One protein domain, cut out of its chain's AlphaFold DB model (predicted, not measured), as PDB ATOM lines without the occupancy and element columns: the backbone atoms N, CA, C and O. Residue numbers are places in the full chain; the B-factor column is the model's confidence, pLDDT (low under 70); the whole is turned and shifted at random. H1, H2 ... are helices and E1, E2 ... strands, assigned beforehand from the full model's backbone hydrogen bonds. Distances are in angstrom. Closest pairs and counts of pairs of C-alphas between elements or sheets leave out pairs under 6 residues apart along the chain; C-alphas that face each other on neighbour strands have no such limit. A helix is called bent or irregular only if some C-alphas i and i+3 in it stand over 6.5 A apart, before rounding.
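Overview. This is residues 5 to 82 of the 85 residues of the protein "Developmental regulator, ULTRAPETALA" of Actinidia rufa (UniProt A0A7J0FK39). A twisted sheet of four strands winds as a meander, and its long bent hairpin E1 E2 makes most of the length; H1 packs on the sheet at the end where E1 begins and E2 ends. H2 and a long link lead from H1 to E1. The 78 printed residues hold two named helices, then four named strands, H1 H2 E1 E2 E3 E4; the sheet order is E1 E2 E3 E4, antiparallel, and the class is mixed. The whole is only just compact, close to loose, with a radius of gyration of the C-alphas of 13.7 A and spans of 40 by 29 by 23 A.

Arrangement. H1, residues 5 to 16, is on the sheet; its closest C-alphas to E1, residues 34 to 43, are Ala 13 and Tyr 34, 5.4 A apart. Every O i to N i+4 pair of H1 is within hydrogen-bond range; H2, residues 19 to 22, is too short for one, is apart from H1 and is not on the sheet. Residues 29 to 30 pair antiparallel with residues 35 to 36 of E1. E1 and E2, residues 47 to 56, form a hairpin at 156 degrees, with N 39 and O 51 at 2.9 A. E1 bends by 66 degrees at residue 38, E2 by 58 degrees at residue 50. E2 and E3, residues 61 to 65, form a hairpin, with N 54 and O 62 at 2.8 A. E3 and E4, residues 74 to 77, form another, with N 63 and O 75 at 2.9 A.

Along the chain. H1 begins at C-alpha 5 (28.329, -47.112, -23.360) and measures 16.7 A. E1 measures 24.1 A, E2 26.7 A and E3 13.0 A. E4 ends at C-alpha 77 (49.227, -55.809, -17.197).

Size, cuts and confidence. The C-alphas of Arg 7 and Arg 45, the two farthest apart, are 41.5 A apart. The printed part has no cut, and the link H2 to E1 is long. Mean pLDDT of the printed part is 79.7; 17 residues are under 70, among them 5 to 11 and 79 to 82.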
ATOM      1  N   VAL A   5      27.041 -46.598 -23.865       56.34
ATOM      2  CA  VAL A   5      28.329 -47.112 -23.360       56.34
ATOM      3  C   VAL A   5      29.465 -46.124 -23.624       56.34
ATOM      4  O   VAL A   5      30.267 -45.862 -22.736       56.34
ATOM      5  N   GLU A   6      29.483 -45.506 -24.805       53.94
ATOM      6  CA  GLU A   6      30.503 -44.525 -25.194       53.94
ATOM      7  C   GLU A   6      30.524 -43.301 -24.259       53.94
ATOM      8  O   GLU A   6      31.561 -42.976 -23.693       53.94
ATOM      9  N   ARG A   7      29.364 -42.702 -23.969       56.72
ATOM     10  CA  ARG A   7      29.246 -41.577 -23.022       56.72
ATOM     11  C   ARG A   7      29.641 -41.935 -21.585       56.72
ATOM     12  O   ARG A   7      30.034 -41.046 -20.834       56.72
ATOM     13  N   ALA A   8      29.473 -43.197 -21.189       61.25
ATOM     14  CA  ALA A   8      29.810 -43.663 -19.848       61.25
ATOM     15  C   ALA A   8      31.327 -43.815 -19.668       61.25
ATOM     16  O   ALA A   8      31.833 -43.454 -18.608       61.25
ATOM     17  N   SER A   9      32.046 -44.272 -20.701       60.94
ATOM     18  CA  SER A   9      33.512 -44.362 -20.664       60.94
ATOM     19  C   SER A   9      34.169 -42.987 -20.584       60.94
ATOM     20  O   SER A   9      34.978 -42.786 -19.685       60.94
ATOM     21  N   ASP A  10      33.748 -42.012 -21.406       62.31
ATOM     22  CA  ASP A  10      34.293 -40.641 -21.347       62.31
ATOM     23  C   ASP A  10      34.165 -40.036 -19.939       62.31
ATOM     24  O   ASP A  10      35.076 -39.388 -19.421       62.31
ATOM     25  N   ALA A  11      33.014 -40.261 -19.300       69.38
ATOM     26  CA  ALA A  11      32.772 -39.819 -17.934       69.38
ATOM     27  C   ALA A  11      33.620 -40.597 -16.915       69.38
ATOM     28  O   ALA A  11      34.070 -40.010 -15.934       69.38
ATOM     29  N   ALA A  12      33.855 -41.891 -17.140       72.88
ATOM     30  CA  ALA A  12      34.680 -42.725 -16.275       72.88
ATOM     31  C   ALA A  12      36.163 -42.330 -16.341       72.88
ATOM     32  O   ALA A  12      36.770 -42.132 -15.292       72.88
ATOM     33  N   ALA A  13      36.726 -42.114 -17.537       69.31
ATOM     34  CA  ALA A  13      38.097 -41.630 -17.706       69.31
ATOM     35  C   ALA A  13      38.284 -40.223 -17.107       69.31
ATOM     36  O   ALA A  13      39.282 -39.948 -16.439       69.31
ATOM     37  N   ALA A  14      37.292 -39.338 -17.272       72.50
ATOM     38  CA  ALA A  14      37.283 -38.026 -16.625       72.50
ATOM     39  C   ALA A  14      37.176 -38.105 -15.089       72.50
ATOM     40  O   ALA A  14      37.652 -37.200 -14.404       72.50
ATOM     41  N   ALA A  15      36.578 -39.169 -14.548       76.06
ATOM     42  CA  ALA A  15      36.401 -39.373 -13.113       76.06
ATOM     43  C   ALA A  15      37.594 -40.053 -12.416       76.06
ATOM     44  O   ALA A  15      37.634 -40.024 -11.188       76.06
ATOM     45  N   MET A  16      38.552 -40.646 -13.148       81.12
ATOM     46  CA  MET A  16      39.677 -41.368 -12.525       81.12
ATOM     47  C   MET A  16      40.586 -40.445 -11.705       81.12
ATOM     48  O   MET A  16      40.900 -40.764 -10.565       81.12
ATOM     49  N   PHE A  17      40.980 -39.303 -12.279       83.00
ATOM     50  CA  PHE A  17      41.876 -38.333 -11.643       83.00
ATOM     51  C   PHE A  17      41.344 -36.913 -11.829       83.00
ATOM     52  O   PHE A  17      41.040 -36.490 -12.955       83.00
ATOM     53  N   GLY A  18      41.276 -36.156 -10.735       86.00
ATOM     54  CA  GLY A  18      40.846 -34.757 -10.753       86.00
ATOM     55  C   GLY A  18      41.847 -33.843 -11.469       86.00
ATOM     56  O   GLY A  18      43.016 -34.180 -11.641       86.00
ATOM     57  N   GLU A  19      41.417 -32.646 -11.881       85.81
ATOM     58  CA  GLU A  19      42.320 -31.679 -12.530       85.81
ATOM     59  C   GLU A  19      43.481 -31.258 -11.617       85.81
ATOM     60  O   GLU A  19      44.614 -31.146 -12.078       85.81
ATOM     61  N   GLU A  20      43.228 -31.088 -10.316       88.94
ATOM     62  CA  GLU A  20      44.262 -30.697  -9.350       88.94
ATOM     63  C   GLU A  20      45.333 -31.766  -9.124       88.94
ATOM     64  O   GLU A  20      46.462 -31.433  -8.777       88.94
ATOM     65  N   GLU A  21      44.984 -33.033  -9.327       85.94
ATOM     66  CA  GLU A  21      45.878 -34.173  -9.130       85.94
ATOM     67  C   GLU A  21      46.827 -34.353 -10.317       85.94
ATOM     68  O   GLU A  21      47.989 -34.711 -10.146       85.94
ATOM     69  N   VAL A  22      46.358 -34.028 -11.525       89.19
ATOM     70  CA  VAL A  22      47.133 -34.218 -12.760       89.19
ATOM     71  C   VAL A  22      47.853 -32.960 -13.234       89.19
ATOM     72  O   VAL A  22      48.672 -33.040 -14.145       89.19
ATOM     73  N   ARG A  23      47.575 -31.791 -12.638       87.38
ATOM     74  CA  ARG A  23      48.108 -30.492 -13.098       87.38
ATOM     75  C   ARG A  23      49.637 -30.421 -13.147       87.38
ATOM     76  O   ARG A  23      50.179 -29.626 -13.906       87.38
ATOM     77  N   GLU A  24      50.319 -31.215 -12.326       90.50
ATOM     78  CA  GLU A  24      51.786 -31.239 -12.230       90.50
ATOM     79  C   GLU A  24      52.410 -32.384 -13.045       90.50
ATOM     80  O   GLU A  24      53.635 -32.478 -13.152       90.50
ATOM     81  N   ILE A  25      51.588 -33.250 -13.647       88.62
ATOM     82  CA  ILE A  25      52.053 -34.401 -14.418       88.62
ATOM     83  C   ILE A  25      52.326 -33.962 -15.859       88.62
ATOM     84  O   ILE A  25      51.420 -33.759 -16.669       88.62
ATOM     85  N   SER A  26      53.608 -33.825 -16.192       83.75
ATOM     86  CA  SER A  26      54.043 -33.494 -17.551       83.75
ATOM     87  C   SER A  26      53.682 -34.608 -18.538       83.75
ATOM     88  O   SER A  26      53.956 -35.782 -18.290       83.75
ATOM     89  N   GLY A  27      53.091 -34.239 -19.676       86.12
ATOM     90  CA  GLY A  27      52.694 -35.197 -20.714       86.12
ATOM     91  C   GLY A  27      51.460 -36.035 -20.362       86.12
ATOM     92  O   GLY A  27      51.232 -37.060 -20.999       86.12
ATOM     93  N   PHE A  28      50.679 -35.621 -19.359       91.56
ATOM     94  CA  PHE A  28      49.403 -36.250 -19.034       91.56
ATOM     95  C   PHE A  28      48.345 -35.964 -20.109       91.56
ATOM     96  O   PHE A  28      48.142 -34.816 -20.510       91.56
ATOM     97  N   THR A  29      47.625 -37.003 -20.527       91.38
ATOM     98  CA  THR A  29      46.538 -36.928 -21.511       91.38
ATOM     99  C   THR A  29      45.367 -37.805 -21.064       91.38
ATOM    100  O   THR A  29      45.570 -38.839 -20.435       91.38
ATOM    101  N   ARG A  30      44.126 -37.423 -21.390       90.12
ATOM    102  CA  ARG A  30      42.933 -38.255 -21.146       90.12
ATOM    103  C   ARG A  30      42.426 -38.823 -22.466       90.12
ATOM    104  O   ARG A  30      42.195 -38.063 -23.406       90.12
ATOM    105  N   GLY A  31      42.297 -40.141 -22.524       88.19
ATOM    106  CA  GLY A  31      41.590 -40.862 -23.572       88.19
ATOM    107  C   GLY A  31      40.110 -41.036 -23.229       88.19
ATOM    108  O   GLY A  31      39.616 -40.501 -22.240       88.19
ATOM    109  N   HIS A  32      39.417 -41.797 -24.073       87.31
ATOM    110  CA  HIS A  32      37.997 -42.121 -23.906       87.31
ATOM    111  C   HIS A  32      37.746 -42.976 -22.660       87.31
ATOM    112  O   HIS A  32      36.836 -42.712 -21.890       87.31
ATOM    113  N   ASP A  33      38.587 -43.980 -22.452       90.56
ATOM    114  CA  ASP A  33      38.466 -45.009 -21.423       90.56
ATOM    115  C   ASP A  33      39.792 -45.246 -20.684       90.56
ATOM    116  O   ASP A  33      39.945 -46.233 -19.969       90.56
ATOM    117  N   TYR A  34      40.754 -44.334 -20.838       90.56
ATOM    118  CA  TYR A  34      42.054 -44.397 -20.178       90.56
ATOM    119  C   TYR A  34      42.618 -43.011 -19.874       90.56
ATOM    120  O   TYR A  34      42.227 -42.004 -20.466       90.56
ATOM    121  N   VAL A  35      43.615 -42.968 -19.000       92.12
ATOM    122  CA  VAL A  35      44.538 -41.835 -18.879       92.12
ATOM    123  C   VAL A  35      45.930 -42.254 -19.318       92.12
ATOM    124  O   VAL A  35      46.313 -43.405 -19.138       92.12
ATOM    125  N   GLU A  36      46.681 -41.344 -19.921       93.00
ATOM    126  CA  GLU A  36      48.020 -41.588 -20.452       93.00
ATOM    127  C   GLU A  36      49.018 -40.627 -19.817       93.00
ATOM    128  O   GLU A  36      48.741 -39.437 -19.683       93.00
ATOM    129  N   VAL A  37      50.192 -41.136 -19.451       92.56
ATOM    130  CA  VAL A  37      51.309 -40.339 -18.935       92.56
ATOM    131  C   VAL A  37      52.607 -40.734 -19.613       92.56
ATOM    132  O   VAL A  37      52.814 -41.896 -19.967       92.56
ATOM    133  N   MET A  38      53.515 -39.773 -19.750       91.38
ATOM    134  CA  MET A  38      54.888 -40.075 -20.134       91.38
ATOM    135  C   MET A  38      55.606 -40.764 -18.972       91.38
ATOM    136  O   MET A  38      55.574 -40.288 -17.837       91.38
ATOM    137  N   CYS A  39      56.280 -41.874 -19.255       88.50
ATOM    138  CA  CYS A  39      57.072 -42.614 -18.283       88.50
ATOM    139  C   CYS A  39      58.480 -42.894 -18.821       88.50
ATOM    140  O   CYS A  39      58.731 -42.852 -20.025       88.50
ATOM    141  N   GLY A  40      59.424 -43.156 -17.918       88.00
ATOM    142  CA  GLY A  40      60.714 -43.731 -18.287       88.00
ATOM    143  C   GLY A  40      60.589 -45.250 -18.358       88.00
ATOM    144  O   GLY A  40      60.125 -45.871 -17.403       88.00
ATOM    145  N   CYS A  41      61.003 -45.845 -19.470       84.62
ATOM    146  CA  CYS A  41      61.076 -47.288 -19.642       84.62
ATOM    147  C   CYS A  41      62.539 -47.714 -19.734       84.62
ATOM    148  O   CYS A  41      63.247 -47.311 -20.653       84.62
ATOM    149  N   THR A  42      62.979 -48.578 -18.826       84.81
ATOM    150  CA  THR A  42      64.311 -49.184 -18.893       84.81
ATOM    151  C   THR A  42      64.220 -50.530 -19.598       84.81
ATOM    152  O   THR A  42      63.674 -51.494 -19.061       84.81
ATOM    153  N   SER A  43      64.773 -50.618 -20.803       76.06
ATOM    154  CA  SER A  43      64.972 -51.888 -21.495       76.06
ATOM    155  C   SER A  43      66.360 -52.435 -21.182       76.06
ATOM    156  O   SER A  43      67.358 -51.732 -21.317       76.06
ATOM    157  N   TYR A  44      66.455 -53.727 -20.863       79.31
ATOM    158  CA  TYR A  44      67.754 -54.385 -20.697       79.31
ATOM    159  C   TYR A  44      68.624 -54.282 -21.960       79.31
ATOM    160  O   TYR A  44      69.844 -54.155 -21.877       79.31
ATOM    161  N   ARG A  45      67.998 -54.343 -23.141       78.31
ATOM    162  CA  ARG A  45      68.708 -54.341 -24.424       78.31
ATOM    163  C   ARG A  45      69.021 -52.930 -24.918       78.31
ATOM    164  O   ARG A  45      70.058 -52.739 -25.545       78.31
ATOM    165  N   TYR A  46      68.122 -51.977 -24.677       78.19
ATOM    166  CA  TYR A  46      68.175 -50.650 -25.299       78.19
ATOM    167  C   TYR A  46      68.459 -49.505 -24.316       78.19
ATOM    168  O   TYR A  46      68.642 -48.373 -24.753       78.19
ATOM    169  N   GLY A  47      68.557 -49.793 -23.017       83.06
ATOM    170  CA  GLY A  47      68.722 -48.778 -21.981       83.06
ATOM    171  C   GLY A  47      67.427 -48.014 -21.710       83.06
ATOM    172  O   GLY A  47      66.330 -48.521 -21.959       83.06
ATOM    173  N   ASP A  48      67.563 -46.806 -21.172       86.50
ATOM    174  CA  ASP A  48      66.433 -45.951 -20.817       86.50
ATOM    175  C   ASP A  48      65.869 -45.229 -22.043       86.50
ATOM    176  O   ASP A  48      66.582 -44.531 -22.767       86.50
ATOM    177  N   ALA A  49      64.566 -45.373 -22.246       86.69
ATOM    178  CA  ALA A  49      63.802 -44.700 -23.279       86.69
ATOM    179  C   ALA A  49      62.578 -44.011 -22.673       86.69
ATOM    180  O   ALA A  49      62.106 -44.358 -21.590       86.69
ATOM    181  N   VAL A  50      62.043 -43.036 -23.399       87.38
ATOM    182  CA  VAL A  50      60.732 -42.474 -23.078       87.38
ATOM    183  C   VAL A  50      59.666 -43.463 -23.549       87.38
ATOM    184  O   VAL A  50      59.723 -43.979 -24.667       87.38
ATOM    185  N   GLY A  51      58.700 -43.728 -22.683       88.62
ATOM    186  CA  GLY A  51      57.507 -44.493 -22.988       88.62
ATOM    187  C   GLY A  51      56.248 -43.755 -22.563       88.62
ATOM    188  O   GLY A  51      56.280 -42.642 -22.029       88.62
ATOM    189  N   ARG A  52      55.117 -44.398 -22.822       91.25
ATOM    190  CA  ARG A  52      53.794 -43.962 -22.393       91.25
ATOM    191  C   ARG A  52      53.152 -45.076 -21.592       91.25
ATOM    192  O   ARG A  52      53.146 -46.220 -22.039       91.25
ATOM    193  N   LEU A  53      52.614 -44.730 -20.434       91.44
ATOM    194  CA  LEU A  53      51.787 -45.613 -19.626       91.44
ATOM    195  C   LEU A  53      50.333 -45.182 -19.790       91.44
ATOM    196  O   LEU A  53      50.017 -44.020 -19.537       91.44
ATOM    197  N   ARG A  54      49.466 -46.118 -20.168       92.69
ATOM    198  CA  ARG A  54      48.014 -45.956 -20.140       92.69
ATOM    199  C   ARG A  54      47.424 -46.748 -18.995       92.69
ATOM    200  O   ARG A  54      47.794 -47.901 -18.795       92.69
ATOM    201  N   VAL A  55      46.498 -46.127 -18.284       90.75
ATOM    202  CA  VAL A  55      45.703 -46.753 -17.229       90.75
ATOM    203  C   VAL A  55      44.254 -46.703 -17.673       90.75
ATOM    204  O   VAL A  55      43.700 -45.612 -17.810       90.75
ATOM    205  N   PHE A  56      43.666 -47.863 -17.940       90.62
ATOM    206  CA  PHE A  56      42.288 -47.981 -18.398       90.62
ATOM    207  C   PHE A  56      41.319 -47.996 -17.220       90.62
ATOM    208  O   PHE A  56      41.652 -48.435 -16.119       90.62
ATOM    209  N   VAL A  57      40.079 -47.575 -17.463       88.31
ATOM    210  CA  VAL A  57      38.985 -47.632 -16.477       88.31
ATOM    211  C   VAL A  57      38.676 -49.053 -15.999       88.31
ATOM    212  O   VAL A  57      38.081 -49.216 -14.937       88.31
ATOM    213  N   SER A  58      39.088 -50.072 -16.760       86.69
ATOM    214  CA  SER A  58      39.020 -51.486 -16.380       86.69
ATOM    215  C   SER A  58      40.028 -51.884 -15.297       86.69
ATOM    216  O   SER A  58      39.857 -52.941 -14.702       86.69
ATOM    217  N   GLY A  59      41.054 -51.064 -15.047       85.06
ATOM    218  CA  GLY A  59      42.214 -51.416 -14.223       85.06
ATOM    219  C   GLY A  59      43.403 -51.945 -15.033       85.06
ATOM    220  O   GLY A  59      44.491 -52.096 -14.479       85.06
ATOM    221  N   ASP A  60      43.233 -52.166 -16.341       89.19
ATOM    222  CA  ASP A  60      44.321 -52.599 -17.217       89.19
ATOM    223  C   ASP A  60      45.377 -51.502 -17.383       89.19
ATOM    224  O   ASP A  60      45.078 -50.305 -17.460       89.19
ATOM    225  N   LEU A  61      46.633 -51.923 -17.488       89.69
ATOM    226  CA  LEU A  61      47.776 -51.048 -17.715       89.69
ATOM    227  C   LEU A  61      48.433 -51.408 -19.041       89.69
ATOM    228  O   LEU A  61      48.773 -52.565 -19.255       89.69
ATOM    229  N   GLU A  62      48.691 -50.426 -19.898       90.12
ATOM    230  CA  GLU A  62      49.450 -50.614 -21.139       90.12
ATOM    231  C   GLU A  62      50.699 -49.733 -21.127       90.12
ATOM    232  O   GLU A  62      50.611 -48.512 -20.999       90.12
ATOM    233  N   ILE A  63      51.875 -50.338 -21.288       87.69
ATOM    234  CA  ILE A  63      53.143 -49.622 -21.441       87.69
ATOM    235  C   ILE A  63      53.589 -49.714 -22.895       87.69
ATOM    236  O   ILE A  63      53.927 -50.792 -23.383       87.69
ATOM    237  N   CYS A  64      53.631 -48.566 -23.567       85.00
ATOM    238  CA  CYS A  64      54.167 -48.400 -24.912       85.00
ATOM    239  C   CYS A  64      55.562 -47.773 -24.840       85.00
ATOM    240  O   CYS A  64      55.696 -46.596 -24.505       85.00
ATOM    241  N   CYS A  65      56.599 -48.532 -25.185       84.12
ATOM    242  CA  CYS A  65      57.974 -48.035 -25.208       84.12
ATOM    243  C   CYS A  65      58.387 -47.601 -26.625       84.12
ATOM    244  O   CYS A  65      58.152 -48.332 -27.582       84.12
ATOM    245  N   GLU A  66      59.056 -46.454 -26.774       78.62
ATOM    246  CA  GLU A  66      59.594 -45.975 -28.063       78.62
ATOM    247  C   GLU A  66      61.120 -46.149 -28.141       78.62
ATOM    248  O   GLU A  66      61.847 -45.330 -28.700       78.62
ATOM    249  N   CYS A  67      61.608 -47.263 -27.588       76.12
ATOM    250  CA  CYS A  67      63.023 -47.639 -27.540       76.12
ATOM    251  C   CYS A  67      63.730 -47.603 -28.908       76.12
ATOM    252  O   CYS A  67      64.928 -47.343 -29.014       76.12
ATOM    253  N   THR A  68      62.969 -47.892 -29.962       75.81
ATOM    254  CA  THR A  68      63.354 -47.844 -31.370       75.81
ATOM    255  C   THR A  68      62.121 -47.457 -32.194       75.81
ATOM    256  O   THR A  68      60.993 -47.708 -31.754       75.81
ATOM    257  N   PRO A  69      62.274 -46.865 -33.391       73.38
ATOM    258  CA  PRO A  69      61.142 -46.631 -34.281       73.38
ATOM    259  C   PRO A  69      60.425 -47.954 -34.591       73.38
ATOM    260  O   PRO A  69      61.006 -48.845 -35.206       73.38
ATOM    261  N   GLY A  70      59.172 -48.088 -34.150       65.88
ATOM    262  CA  GLY A  70      58.396 -49.324 -34.303       65.88
ATOM    263  C   GLY A  70      58.693 -50.412 -33.264       65.88
ATOM    264  O   GLY A  70      58.418 -51.576 -33.545       65.88
ATOM    265  N   CYS A  71      59.246 -50.057 -32.095       70.00
ATOM    266  CA  CYS A  71      59.423 -50.950 -30.940       70.00
ATOM    267  C   CYS A  71      58.078 -51.676 -30.661       70.00
ATOM    268  O   CYS A  71      57.103 -51.021 -30.296       70.00
ATOM    269  N   PRO A  72      57.980 -53.005 -30.876       63.72
ATOM    270  CA  PRO A  72      56.725 -53.750 -30.734       63.72
ATOM    271  C   PRO A  72      56.449 -54.159 -29.280       63.72
ATOM    272  O   PRO A  72      55.494 -54.887 -29.017       63.72
ATOM    273  N   GLU A  73      57.313 -53.753 -28.344       65.69
ATOM    274  CA  GLU A  73      57.194 -54.051 -26.919       65.69
ATOM    275  C   GLU A  73      56.070 -53.198 -26.310       65.69
ATOM    276  O   GLU A  73      56.306 -52.144 -25.720       65.69
ATOM    277  N   VAL A  74      54.837 -53.673 -26.492       63.59
ATOM    278  CA  VAL A  74      53.668 -53.260 -25.717       63.59
ATOM    279  C   VAL A  74      53.460 -54.304 -24.628       63.59
ATOM    280  O   VAL A  74      53.212 -55.473 -24.924       63.59
ATOM    281  N   GLN A  75      53.608 -53.900 -23.368       68.56
ATOM    282  CA  GLN A  75      53.301 -54.760 -22.224       68.56
ATOM    283  C   GLN A  75      51.950 -54.353 -21.651       68.56
ATOM    284  O   GLN A  75      51.762 -53.188 -21.303       68.56
ATOM    285  N   VAL A  76      51.035 -55.316 -21.558       71.50
ATOM    286  CA  VAL A  76      49.728 -55.134 -20.926       71.50
ATOM    287  C   VAL A  76      49.719 -55.898 -19.609       71.50
ATOM    288  O   VAL A  76      50.034 -57.090 -19.589       71.50
ATOM    289  N   TYR A  77      49.386 -55.215 -18.519       72.31
ATOM    290  CA  TYR A  77      49.227 -55.809 -17.197       72.31
ATOM    291  C   TYR A  77      47.756 -55.735 -16.806       72.31
ATOM    292  O   TYR A  77      47.180 -54.654 -16.775       72.31
ATOM    293  N   ASP A  78      47.180 -56.890 -16.501       70.31
ATOM    294  CA  ASP A  78      45.843 -57.022 -15.919       70.31
ATOM    295  C   ASP A  78      45.969 -57.122 -14.388       70.31
ATOM    296  O   ASP A  78      46.950 -57.683 -13.878       70.31
ATOM    297  N   GLU A  79      44.981 -56.613 -13.647       56.50
ATOM    298  CA  GLU A  79      44.945 -56.655 -12.172       56.50
ATOM    299  C   GLU A  79      45.170 -58.074 -11.606       56.50
ATOM    300  O   GLU A  79      45.813 -58.238 -10.565       56.50
ATOM    301  N   SER A  80      44.746 -59.126 -12.315       57.38
ATOM    302  CA  SER A  80      44.933 -60.531 -11.916       57.38
ATOM    303  C   SER A  80      46.401 -60.970 -11.908       57.38
ATOM    304  O   SER A  80      46.745 -61.963 -11.267       57.38
ATOM    305  N   SER A  81      47.280 -60.245 -12.607       54.28
ATOM    306  CA  SER A  81      48.722 -60.524 -12.679       54.28
ATOM    307  C   SER A  81      49.537 -59.781 -11.613       54.28
ATOM    308  O   SER A  81      50.696 -60.123 -11.388       54.28
ATOM    309  N   LEU A  82      48.943 -58.796 -10.926       54.94
ATOM    310  CA  LEU A  82      49.582 -58.028  -9.847       54.94
ATOM    311  C   LEU A  82      49.377 -58.665  -8.455       54.94
ATOM    312  O   LEU A  82      50.002 -58.248  -7.484       54.94
TER     313      LEU A  82